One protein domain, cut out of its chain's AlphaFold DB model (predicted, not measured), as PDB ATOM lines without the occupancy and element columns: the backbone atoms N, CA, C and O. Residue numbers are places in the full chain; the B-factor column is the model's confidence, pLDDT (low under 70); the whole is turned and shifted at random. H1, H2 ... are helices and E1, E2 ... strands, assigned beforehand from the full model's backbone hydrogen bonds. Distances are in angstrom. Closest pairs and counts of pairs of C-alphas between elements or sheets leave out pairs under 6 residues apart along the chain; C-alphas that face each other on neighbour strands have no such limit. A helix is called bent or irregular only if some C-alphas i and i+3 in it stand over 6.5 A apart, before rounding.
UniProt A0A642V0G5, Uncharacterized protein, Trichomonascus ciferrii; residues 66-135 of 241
ATOM      1  N   THR A  66     -39.501 -52.137 -27.852       67.44
ATOM      2  CA  THR A  66     -38.315 -51.790 -27.063       67.44
ATOM      3  C   THR A  66     -38.256 -52.453 -25.709       67.44
ATOM      4  O   THR A  66     -37.243 -52.309 -25.028       67.44
ATOM      5  N   GLY A  67     -39.303 -53.174 -25.314       66.81
ATOM      6  CA  GLY A  67     -39.401 -53.757 -23.980       66.81
ATOM      7  C   GLY A  67     -39.634 -52.749 -22.848       66.81
ATOM      8  O   GLY A  67     -39.646 -53.165 -21.697       66.81
ATOM      9  N   THR A  68     -39.838 -51.454 -23.129       63.81
ATOM     10  CA  THR A  68     -40.165 -50.439 -22.108       63.81
ATOM     11  C   THR A  68     -41.479 -49.710 -22.417       63.81
ATOM     12  O   THR A  68     -41.937 -49.644 -23.564       63.81
ATOM     13  N   SER A  69     -42.123 -49.191 -21.369       58.09
ATOM     14  CA  SER A  69     -43.412 -48.482 -21.427       58.09
ATOM     15  C   SER A  69     -43.297 -46.963 -21.240       58.09
ATOM     16  O   SER A  69     -44.240 -46.248 -21.575       58.09
ATOM     17  N   ASP A  70     -42.161 -46.460 -20.743       57.69
ATOM     18  CA  ASP A  70     -41.959 -45.044 -20.411       57.69
ATOM     19  C   ASP A  70     -41.269 -44.289 -21.556       57.69
ATOM     20  O   ASP A  70     -40.047 -44.316 -21.709       57.69
ATOM     21  N   TRP A  71     -42.077 -43.657 -22.406       60.94
ATOM     22  CA  TRP A  71     -41.626 -43.058 -23.659       60.94
ATOM     23  C   TRP A  71     -41.623 -41.529 -23.615       60.94
ATOM     24  O   TRP A  71     -42.577 -40.934 -23.108       60.94
ATOM     25  N   PRO A  72     -40.620 -40.861 -24.217       54.44
ATOM     26  CA  PRO A  72     -40.649 -39.415 -24.386       54.44
ATOM     27  C   PRO A  72     -41.906 -38.974 -25.146       54.44
ATOM     28  O   PRO A  72     -42.342 -39.619 -26.099       54.44
ATOM     29  N   SER A  73     -42.474 -37.832 -24.755       48.50
ATOM     30  CA  SER A  73     -43.675 -37.253 -25.383       48.50
ATOM     31  C   SER A  73     -43.483 -36.880 -26.856       48.50
ATOM     32  O   SER A  73     -44.461 -36.738 -27.588       48.50
ATOM     33  N   LYS A  74     -42.225 -36.739 -27.282       49.94
ATOM     34  CA  LYS A  74     -41.779 -36.574 -28.660       49.94
ATOM     35  C   LYS A  74     -40.479 -37.349 -28.791       49.94
ATOM     36  O   LYS A  74     -39.494 -36.980 -28.156       49.94
ATOM     37  N   ILE A  75     -40.471 -38.400 -29.596       44.56
ATOM     38  CA  ILE A  75     -39.211 -38.901 -30.120       44.56
ATOM     39  C   ILE A  75     -39.063 -38.276 -31.502       44.56
ATOM     40  O   ILE A  75     -39.879 -38.544 -32.372       44.56
ATOM     41  N   GLY A  76     -38.094 -37.369 -31.632       41.47
ATOM     42  CA  GLY A  76     -37.634 -36.785 -32.889       41.47
ATOM     43  C   GLY A  76     -38.724 -36.229 -33.807       41.47
ATOM     44  O   GLY A  76     -39.295 -36.936 -34.627       41.47
ATOM     45  N   THR A  77     -38.886 -34.913 -33.805       36.78
ATOM     46  CA  THR A  77     -39.516 -34.098 -34.862       36.78
ATOM     47  C   THR A  77     -38.938 -34.295 -36.282       36.78
ATOM     48  O   THR A  77     -39.228 -33.496 -37.163       36.78
ATOM     49  N   ALA A  78     -38.118 -35.321 -36.525       39.22
ATOM     50  CA  ALA A  78     -37.293 -35.477 -37.719       39.22
ATOM     51  C   ALA A  78     -37.742 -36.595 -38.677       39.22
ATOM     52  O   ALA A  78     -37.109 -36.774 -39.709       39.22
ATOM     53  N   GLY A  79     -38.790 -37.366 -38.361       49.53
ATOM     54  CA  GLY A  79     -39.325 -38.378 -39.289       49.53
ATOM     55  C   GLY A  79     -38.353 -39.508 -39.675       49.53
ATOM     56  O   GLY A  79     -38.671 -40.285 -40.568       49.53
ATOM     57  N   SER A  80     -37.192 -39.620 -39.016       55.00
ATOM     58  CA  SER A  80     -36.165 -40.624 -39.305       55.00
ATOM     59  C   SER A  80     -36.104 -41.710 -38.231       55.00
ATOM     60  O   SER A  80     -36.340 -41.460 -37.043       55.00
ATOM     61  N   LEU A  81     -35.752 -42.930 -38.647       60.44
ATOM     62  CA  LEU A  81     -35.560 -44.074 -37.755       60.44
ATOM     63  C   LEU A  81     -34.483 -43.782 -36.695       60.44
ATOM     64  O   LEU A  81     -34.688 -44.083 -35.527       60.44
ATOM     65  N   ALA A  82     -33.386 -43.115 -37.063       61.31
ATOM     66  CA  ALA A  82     -32.334 -42.712 -36.125       61.31
ATOM     67  C   ALA A  82     -32.870 -41.793 -35.011       61.31
ATOM     68  O   ALA A  82     -32.631 -42.035 -33.828       61.31
ATOM     69  N   GLY A  83     -33.694 -40.800 -35.368       62.66
ATOM     70  CA  GLY A  83     -34.354 -39.937 -34.389       62.66
ATOM     71  C   GLY A  83     -35.267 -40.713 -33.436       62.66
ATOM     72  O   GLY A  83     -35.288 -40.401 -32.248       62.66
ATOM     73  N   ALA A  84     -35.962 -41.748 -33.938       59.00
ATOM     74  CA  ALA A  84     -36.809 -42.663 -33.160       59.00
ATOM     75  C   ALA A  84     -36.033 -43.501 -32.118       59.00
ATOM     76  O   ALA A  84     -36.617 -43.984 -31.145       59.00
ATOM     77  N   LEU A  85     -34.725 -43.674 -32.309       61.22
ATOM     78  CA  LEU A  85     -33.873 -44.546 -31.497       61.22
ATOM     79  C   LEU A  85     -32.932 -43.795 -30.569       61.22
ATOM     80  O   LEU A  85     -32.487 -44.377 -29.579       61.22
ATOM     81  N   GLU A  86     -32.664 -42.521 -30.853       63.78
ATOM     82  CA  GLU A  86     -31.791 -41.665 -30.048       63.78
ATOM     83  C   GLU A  86     -32.102 -41.748 -28.537       63.78
ATOM     84  O   GLU A  86     -31.180 -41.979 -27.749       63.78
ATOM     85  N   PRO A  87     -33.376 -41.708 -28.077       58.81
ATOM     86  CA  PRO A  87     -33.670 -41.811 -26.645       58.81
ATOM     87  C   PRO A  87     -33.367 -43.185 -26.040       58.81
ATOM     88  O   PRO A  87     -33.253 -43.307 -24.823       58.81
ATOM     89  N   LEU A  88     -33.284 -44.227 -26.867       62.09
ATOM     90  CA  LEU A  88     -33.015 -45.592 -26.427       62.09
ATOM     91  C   LEU A  88     -31.514 -45.868 -26.308       62.09
ATOM     92  O   LEU A  88     -31.157 -46.834 -25.635       62.09
ATOM     93  N   LYS A  89     -30.653 -45.055 -26.946       63.97
ATOM     94  CA  LYS A  89     -29.194 -45.262 -27.035       63.97
ATOM     95  C   LYS A  89     -28.818 -46.701 -27.424       63.97
ATOM     96  O   LYS A  89     -27.889 -47.285 -26.869       63.97
ATOM     97  N   ARG A  90     -29.581 -47.310 -28.335       67.06
ATOM     98  CA  ARG A  90     -29.371 -48.697 -28.783       67.06
ATOM     99  C   ARG A  90     -28.676 -48.707 -30.125       67.06
ATOM    100  O   ARG A  90     -29.112 -47.987 -31.002       67.06
ATOM    101  N   SER A  91     -27.677 -49.570 -30.294       67.00
ATOM    102  CA  SER A  91     -27.040 -49.839 -31.592       67.00
ATOM    103  C   SER A  91     -27.841 -50.805 -32.475       67.00
ATOM    104  O   SER A  91     -27.633 -50.842 -33.686       67.00
ATOM    105  N   LEU A  92     -28.762 -51.571 -31.877       63.16
ATOM    106  CA  LEU A  92     -29.614 -52.545 -32.554       63.16
ATOM    107  C   LEU A  92     -31.089 -52.311 -32.208       63.16
ATOM    108  O   LEU A  92     -31.463 -52.163 -31.037       63.16
ATOM    109  N   ILE A  93     -31.933 -52.324 -33.234       68.06
ATOM    110  CA  ILE A  93     -33.386 -52.305 -33.105       68.06
ATOM    111  C   ILE A  93     -33.869 -53.746 -33.123       68.06
ATOM    112  O   ILE A  93     -33.753 -54.442 -34.130       68.06
ATOM    113  N   ASN A  94     -34.397 -54.196 -31.988       59.34
ATOM    114  CA  ASN A  94     -34.649 -55.618 -31.790       59.34
ATOM    115  C   ASN A  94     -35.933 -56.132 -32.439       59.34
ATOM    116  O   ASN A  94     -36.051 -57.340 -32.533       59.34
ATOM    117  N   VAL A  95     -36.880 -55.274 -32.841       64.75
ATOM    118  CA  VAL A  95     -38.101 -55.656 -33.575       64.75
ATOM    119  C   VAL A  95     -38.788 -54.391 -34.089       64.75
ATOM    120  O   VAL A  95     -39.172 -53.526 -33.290       64.75
ATOM    121  N   THR A  96     -39.047 -54.346 -35.392       76.75
ATOM    122  CA  THR A  96     -39.842 -53.285 -36.020       76.75
ATOM    123  C   THR A  96     -40.921 -53.894 -36.907       76.75
ATOM    124  O   THR A  96     -40.637 -54.804 -37.677       76.75
ATOM    125  N   HIS A  97     -42.154 -53.404 -36.802       83.06
ATOM    126  CA  HIS A  97     -43.226 -53.724 -37.746       83.06
ATOM    127  C   HIS A  97     -43.568 -52.489 -38.568       83.06
ATOM    128  O   HIS A  97     -43.623 -51.383 -38.023       83.06
ATOM    129  N   LEU A  98     -43.818 -52.687 -39.855       83.81
ATOM    130  CA  LEU A  98     -44.255 -51.649 -40.773       83.81
ATOM    131  C   LEU A  98     -45.645 -51.991 -41.306       83.81
ATOM    132  O   LEU A  98     -45.854 -53.040 -41.919       83.81
ATOM    133  N   TYR A  99     -46.584 -51.084 -41.053       82.00
ATOM    134  CA  TYR A  99     -47.955 -51.165 -41.533       82.00
ATOM    135  C   TYR A  99     -48.266 -49.999 -42.480       82.00
ATOM    136  O   TYR A  99     -47.826 -48.874 -42.214       82.00
ATOM    137  N   PRO A 100     -49.105 -50.215 -43.511       76.44
ATOM    138  CA  PRO A 100     -49.884 -51.429 -43.793       76.44
ATOM    139  C   PRO A 100     -49.104 -52.553 -44.499       76.44
ATOM    140  O   PRO A 100     -49.669 -53.600 -44.773       76.44
ATOM    141  N   GLU A 101     -47.821 -52.387 -44.792       78.69
ATOM    142  CA  GLU A 101     -47.046 -53.334 -45.605       78.69
ATOM    143  C   GLU A 101     -46.965 -54.755 -45.021       78.69
ATOM    144  O   GLU A 101     -46.627 -55.681 -45.752       78.69
ATOM    145  N   GLY A 102     -47.284 -54.939 -43.735       83.00
ATOM    146  CA  GLY A 102     -47.250 -56.249 -43.089       83.00
ATOM    147  C   GLY A 102     -45.826 -56.783 -43.030       83.00
ATOM    148  O   GLY A 102     -45.608 -57.979 -43.164       83.00
ATOM    149  N   LEU A 103     -44.839 -55.894 -42.883       86.25
ATOM    150  CA  LEU A 103     -43.432 -56.276 -42.823       86.25
ATOM    151  C   LEU A 103     -42.950 -56.280 -41.378       86.25
ATOM    152  O   LEU A 103     -43.216 -55.358 -40.607       86.25
ATOM    153  N   TYR A 104     -42.209 -57.322 -41.032       86.88
ATOM    154  CA  TYR A 104     -41.498 -57.484 -39.779       86.88
ATOM    155  C   TYR A 104     -39.998 -57.506 -40.049       86.88
ATOM    156  O   TYR A 104     -39.506 -58.259 -40.886       86.88
ATOM    157  N   PHE A 105     -39.278 -56.690 -39.292       87.56
ATOM    158  CA  PHE A 105     -37.834 -56.570 -39.364       87.56
ATOM    159  C   PHE A 105     -37.252 -57.106 -38.055       87.56
ATOM    160  O   PHE A 105     -37.353 -56.429 -37.020       87.56
ATOM    161  N   PRO A 106     -36.693 -58.331 -38.061       82.12
ATOM    162  CA  PRO A 106     -36.181 -58.966 -36.852       82.12
ATOM    163  C   PRO A 106     -34.965 -58.238 -36.287       82.12
ATOM    164  O   PRO A 106     -34.756 -58.246 -35.075       82.12
ATOM    165  N   LYS A 107     -34.145 -57.640 -37.156       81.31
ATOM    166  CA  LYS A 107     -32.926 -56.927 -36.785       81.31
ATOM    167  C   LYS A 107     -32.691 -55.793 -37.769       81.31
ATOM    168  O   LYS A 107     -32.607 -56.027 -38.968       81.31
ATOM    169  N   ILE A 108     -32.570 -54.579 -37.246       79.19
ATOM    170  CA  ILE A 108     -32.091 -53.417 -37.998       79.19
ATOM    171  C   ILE A 108     -31.002 -52.773 -37.150       79.19
ATOM    172  O   ILE A 108     -31.247 -52.433 -35.988       79.19
ATOM    173  N   HIS A 109     -29.804 -52.626 -37.700       79.81
ATOM    174  CA  HIS A 109     -28.746 -51.865 -37.046       79.81
ATOM    175  C   HIS A 109     -28.947 -50.358 -37.273       79.81
ATOM    176  O   HIS A 109     -29.557 -49.937 -38.253       79.81
ATOM    177  N   VAL A 110     -28.490 -49.522 -36.336       75.81
ATOM    178  CA  VAL A 110     -28.692 -48.060 -36.422       75.81
ATOM    179  C   VAL A 110     -28.028 -47.436 -37.649       75.81
ATOM    180  O   VAL A 110     -28.565 -46.486 -38.209       75.81
ATOM    181  N   ASP A 111     -26.890 -47.965 -38.084       79.69
ATOM    182  CA  ASP A 111     -26.209 -47.562 -39.320       79.69
ATOM    183  C   ASP A 111     -27.046 -47.845 -40.581       79.69
ATOM    184  O   ASP A 111     -26.927 -47.127 -41.569       79.69
ATOM    185  N   GLN A 112     -27.972 -48.804 -40.522       82.56
ATOM    186  CA  GLN A 112     -28.929 -49.104 -41.593       82.56
ATOM    187  C   GLN A 112     -30.173 -48.196 -41.565       82.56
ATOM    188  O   GLN A 112     -31.107 -48.401 -42.339       82.56
ATOM    189  N   ALA A 113     -30.241 -47.197 -40.676       77.44
ATOM    190  CA  ALA A 113     -31.433 -46.362 -40.517       77.44
ATOM    191  C   ALA A 113     -31.776 -45.528 -41.759       77.44
ATOM    192  O   ALA A 113     -32.960 -45.351 -42.061       77.44
ATOM    193  N   GLU A 114     -30.768 -45.021 -42.468       78.56
ATOM    194  CA  GLU A 114     -30.964 -44.262 -43.709       78.56
ATOM    195  C   GLU A 114     -31.422 -45.176 -44.847       78.56
ATOM    196  O   GLU A 114     -32.430 -44.887 -45.490       78.56
ATOM    197  N   GLU A 115     -30.759 -46.323 -45.020       84.00
ATOM    198  CA  GLU A 115     -31.158 -47.361 -45.978       84.00
ATOM    199  C   GLU A 115     -32.607 -47.805 -45.735       84.00
ATOM    200  O   GLU A 115     -33.415 -47.851 -46.664       84.00
ATOM    201  N   PHE A 116     -32.967 -48.059 -44.472       84.38
ATOM    202  CA  PHE A 116     -34.322 -48.433 -44.082       84.38
ATOM    203  C   PHE A 116     -35.340 -47.355 -44.463       84.38
ATOM    204  O   PHE A 116     -36.386 -47.657 -45.042       84.38
ATOM    205  N   ALA A 117     -35.049 -46.095 -44.125       79.31
ATOM    206  CA  ALA A 117     -35.943 -44.984 -44.410       79.31
ATOM    207  C   ALA A 117     -36.139 -44.809 -45.921       79.31
ATOM    208  O   ALA A 117     -37.282 -44.771 -46.381       79.31
ATOM    209  N   SER A 118     -35.053 -44.792 -46.695       80.94
ATOM    210  CA  SER A 118     -35.116 -44.692 -48.152       80.94
ATOM    211  C   SER A 118     -35.888 -45.850 -48.776       80.94
ATOM    212  O   SER A 118     -36.848 -45.625 -49.514       80.94
ATOM    213  N   LYS A 119     -35.556 -47.098 -48.430       85.31
ATOM    214  CA  LYS A 119     -36.195 -48.270 -49.035       85.31
ATOM    215  C   LYS A 119     -37.665 -48.420 -48.644       85.31
ATOM    216  O   LYS A 119     -38.503 -48.665 -49.509       85.31
ATOM    217  N   TYR A 120     -37.983 -48.318 -47.353       83.00
ATOM    218  CA  TYR A 120     -39.275 -48.769 -46.821       83.00
ATOM    219  C   TYR A 120     -40.234 -47.632 -46.456       83.00
ATOM    220  O   TYR A 120     -41.451 -47.815 -46.553       83.00
ATOM    221  N   LEU A 121     -39.722 -46.460 -46.062       78.19
ATOM    222  CA  LEU A 121     -40.563 -45.304 -45.724       78.19
ATOM    223  C   LEU A 121     -40.798 -44.397 -46.937       78.19
ATOM    224  O   LEU A 121     -41.938 -43.992 -47.170       78.19
ATOM    225  N   ASN A 122     -39.747 -44.132 -47.718       76.62
ATOM    226  CA  ASN A 122     -39.794 -43.258 -48.895       76.62
ATOM    227  C   ASN A 122     -40.097 -44.009 -50.202       76.62
ATOM    228  O   ASN A 122     -40.563 -43.390 -51.157       76.62
ATOM    229  N   GLU A 123     -39.895 -45.333 -50.221       77.12
ATOM    230  CA  GLU A 123     -40.055 -46.196 -51.404       77.12
ATOM    231  C   GLU A 123     -39.087 -45.847 -52.543       77.12
ATOM    232  O   GLU A 123     -39.426 -45.926 -53.730       77.12
ATOM    233  N   ASP A 124     -37.865 -45.466 -52.180       80.81
ATOM    234  CA  ASP A 124     -36.785 -45.246 -53.128       80.81
ATOM    235  C   ASP A 124     -36.407 -46.578 -53.796       80.81
ATOM    236  O   ASP A 124     -36.373 -47.645 -53.169       80.81
ATOM    237  N   ASN A 125     -36.104 -46.530 -55.095       86.94
ATOM    238  CA  ASN A 125     -35.710 -47.713 -55.857       86.94
ATOM    239  C   ASN A 125     -34.234 -48.066 -55.609       86.94
ATOM    240  O   ASN A 125     -33.402 -47.943 -56.506       86.94
ATOM    241  N   ILE A 126     -33.919 -48.462 -54.377       87.12
ATOM    242  CA  ILE A 126     -32.587 -48.907 -53.950       87.12
ATOM    243  C   ILE A 126     -32.593 -50.406 -53.642       87.12
ATOM    244  O   ILE A 126     -33.616 -50.964 -53.228       87.12
ATOM    245  N   GLU A 127     -31.465 -51.079 -53.839       87.38
ATOM    246  CA  GLU A 127     -31.256 -52.404 -53.253       87.38
ATOM    247  C   GLU A 127     -31.072 -52.259 -51.739       87.38
ATOM    248  O   GLU A 127     -30.530 -51.260 -51.271       87.38
ATOM    249  N   SER A 128     -31.570 -53.230 -50.974       84.88
ATOM    250  CA  SER A 128     -31.437 -53.239 -49.519       84.88
ATOM    251  C   SER A 128     -31.061 -54.630 -49.039       84.88
ATOM    252  O   SER A 128     -31.596 -55.623 -49.533       84.88
ATOM    253  N   GLN A 129     -30.145 -54.688 -48.075       86.25
ATOM    254  CA  GLN A 129     -29.715 -55.928 -47.419       86.25
ATOM    255  C   GLN A 129     -30.488 -56.194 -46.121       86.25
ATOM    256  O   GLN A 129     -30.242 -57.187 -45.437       86.25
ATOM    257  N   ILE A 130     -31.418 -55.305 -45.764       87.88
ATOM    258  CA  ILE A 130     -32.239 -55.438 -44.567       87.88
ATOM    259  C   ILE A 130     -33.217 -56.599 -44.761       87.88
ATOM    260  O   ILE A 130     -34.074 -56.566 -45.645       87.88
ATOM    261  N   GLU A 131     -33.111 -57.601 -43.891       88.69
ATOM    262  CA  GLU A 131     -34.026 -58.736 -43.852       88.69
ATOM    263  C   GLU A 131     -35.440 -58.268 -43.470       88.69
ATOM    264  O   GLU A 131     -35.677 -57.772 -42.363       88.69
ATOM    265  N   ALA A 132     -36.383 -58.442 -44.394       88.50
ATOM    266  CA  ALA A 132     -37.801 -58.186 -44.187       88.50
ATOM    267  C   ALA A 132     -38.576 -59.501 -44.288       88.50
ATOM    268  O   ALA A 132     -38.449 -60.242 -45.262       88.50
ATOM    269  N   VAL A 133     -39.402 -59.777 -43.284       88.25
ATOM    270  CA  VAL A 133     -40.246 -60.971 -43.211       88.25
ATOM    271  C   VAL A 133     -41.703 -60.543 -43.288       88.25
ATOM    272  O   VAL A 133     -42.100 -59.544 -42.691       88.25
ATOM    273  N   GLU A 134     -42.523 -61.308 -44.000       85.19
ATOM    274  CA  GLU A 134     -43.964 -61.078 -44.033       85.19
ATOM    275  C   GLU A 134     -44.590 -61.418 -42.664       85.19
ATOM    276  O   GLU A 134     -44.437 -62.525 -42.147       85.19
ATOM    277  N   GLN A 135     -45.301 -60.463 -42.070       79.81
ATOM    278  CA  GLN A 135     -46.083 -60.604 -40.847       79.81
ATOM    279  C   GLN A 135     -47.564 -60.427 -41.171       79.81
ATOM    280  O   GLN A 135     -48.017 -59.329 -41.490       79.81
TER     281      GLN A 135
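What this domain is: This is residues 66 to 135 of the 241 residues of an uncharacterized protein of Trichomonascus ciferrii (UniProt A0A642V0G5). This domain has little regular structure: two irregular helices, H1 and H2, meet near their first residues, and a two-stranded hairpin, E1 and E2, lies across from them. The unnamed end stretch folds back so that residues 133 to 134 pair with E2. The 70 printed residues, 27 in named elements, run H1, E1, E2, H2, mixed in class; the whole is compact, radius of gyration of the C-alphas 12.1 A, spans 34 by 24 by 23 A.

Where its parts are: H1, residues 81 to 88, begins at C-alpha (-35.560, -44.074, -37.755). E1 is residues 96 to 99 and E2 residues 103 to 105. H2, residues 110 to 121, 15.3 A long, ends at C-alpha (-40.563, -45.304, -45.724). C-alphas 84 and 87 in H1, and 111 and 114 in H2, are 7.3 A apart.

How they stand to each other: H1 and H2 touch, closest C-alphas Leu 81 and Ala 113, 5.5 A, at a steep tilt of 41 degrees, opposite ways. O i to N i+4 pairs within hydrogen-bond range number 2 of 4 in H1, 6 of 8 in H2. E1 and E2 are antiparallel, N 98 to O 103 at 2.8 A. E1 and H2 are only just apart, 8.3 A.

The domain as a whole: The printed part has no cut and no long link between named elements. Residues 66 to 95 have pLDDT under 70.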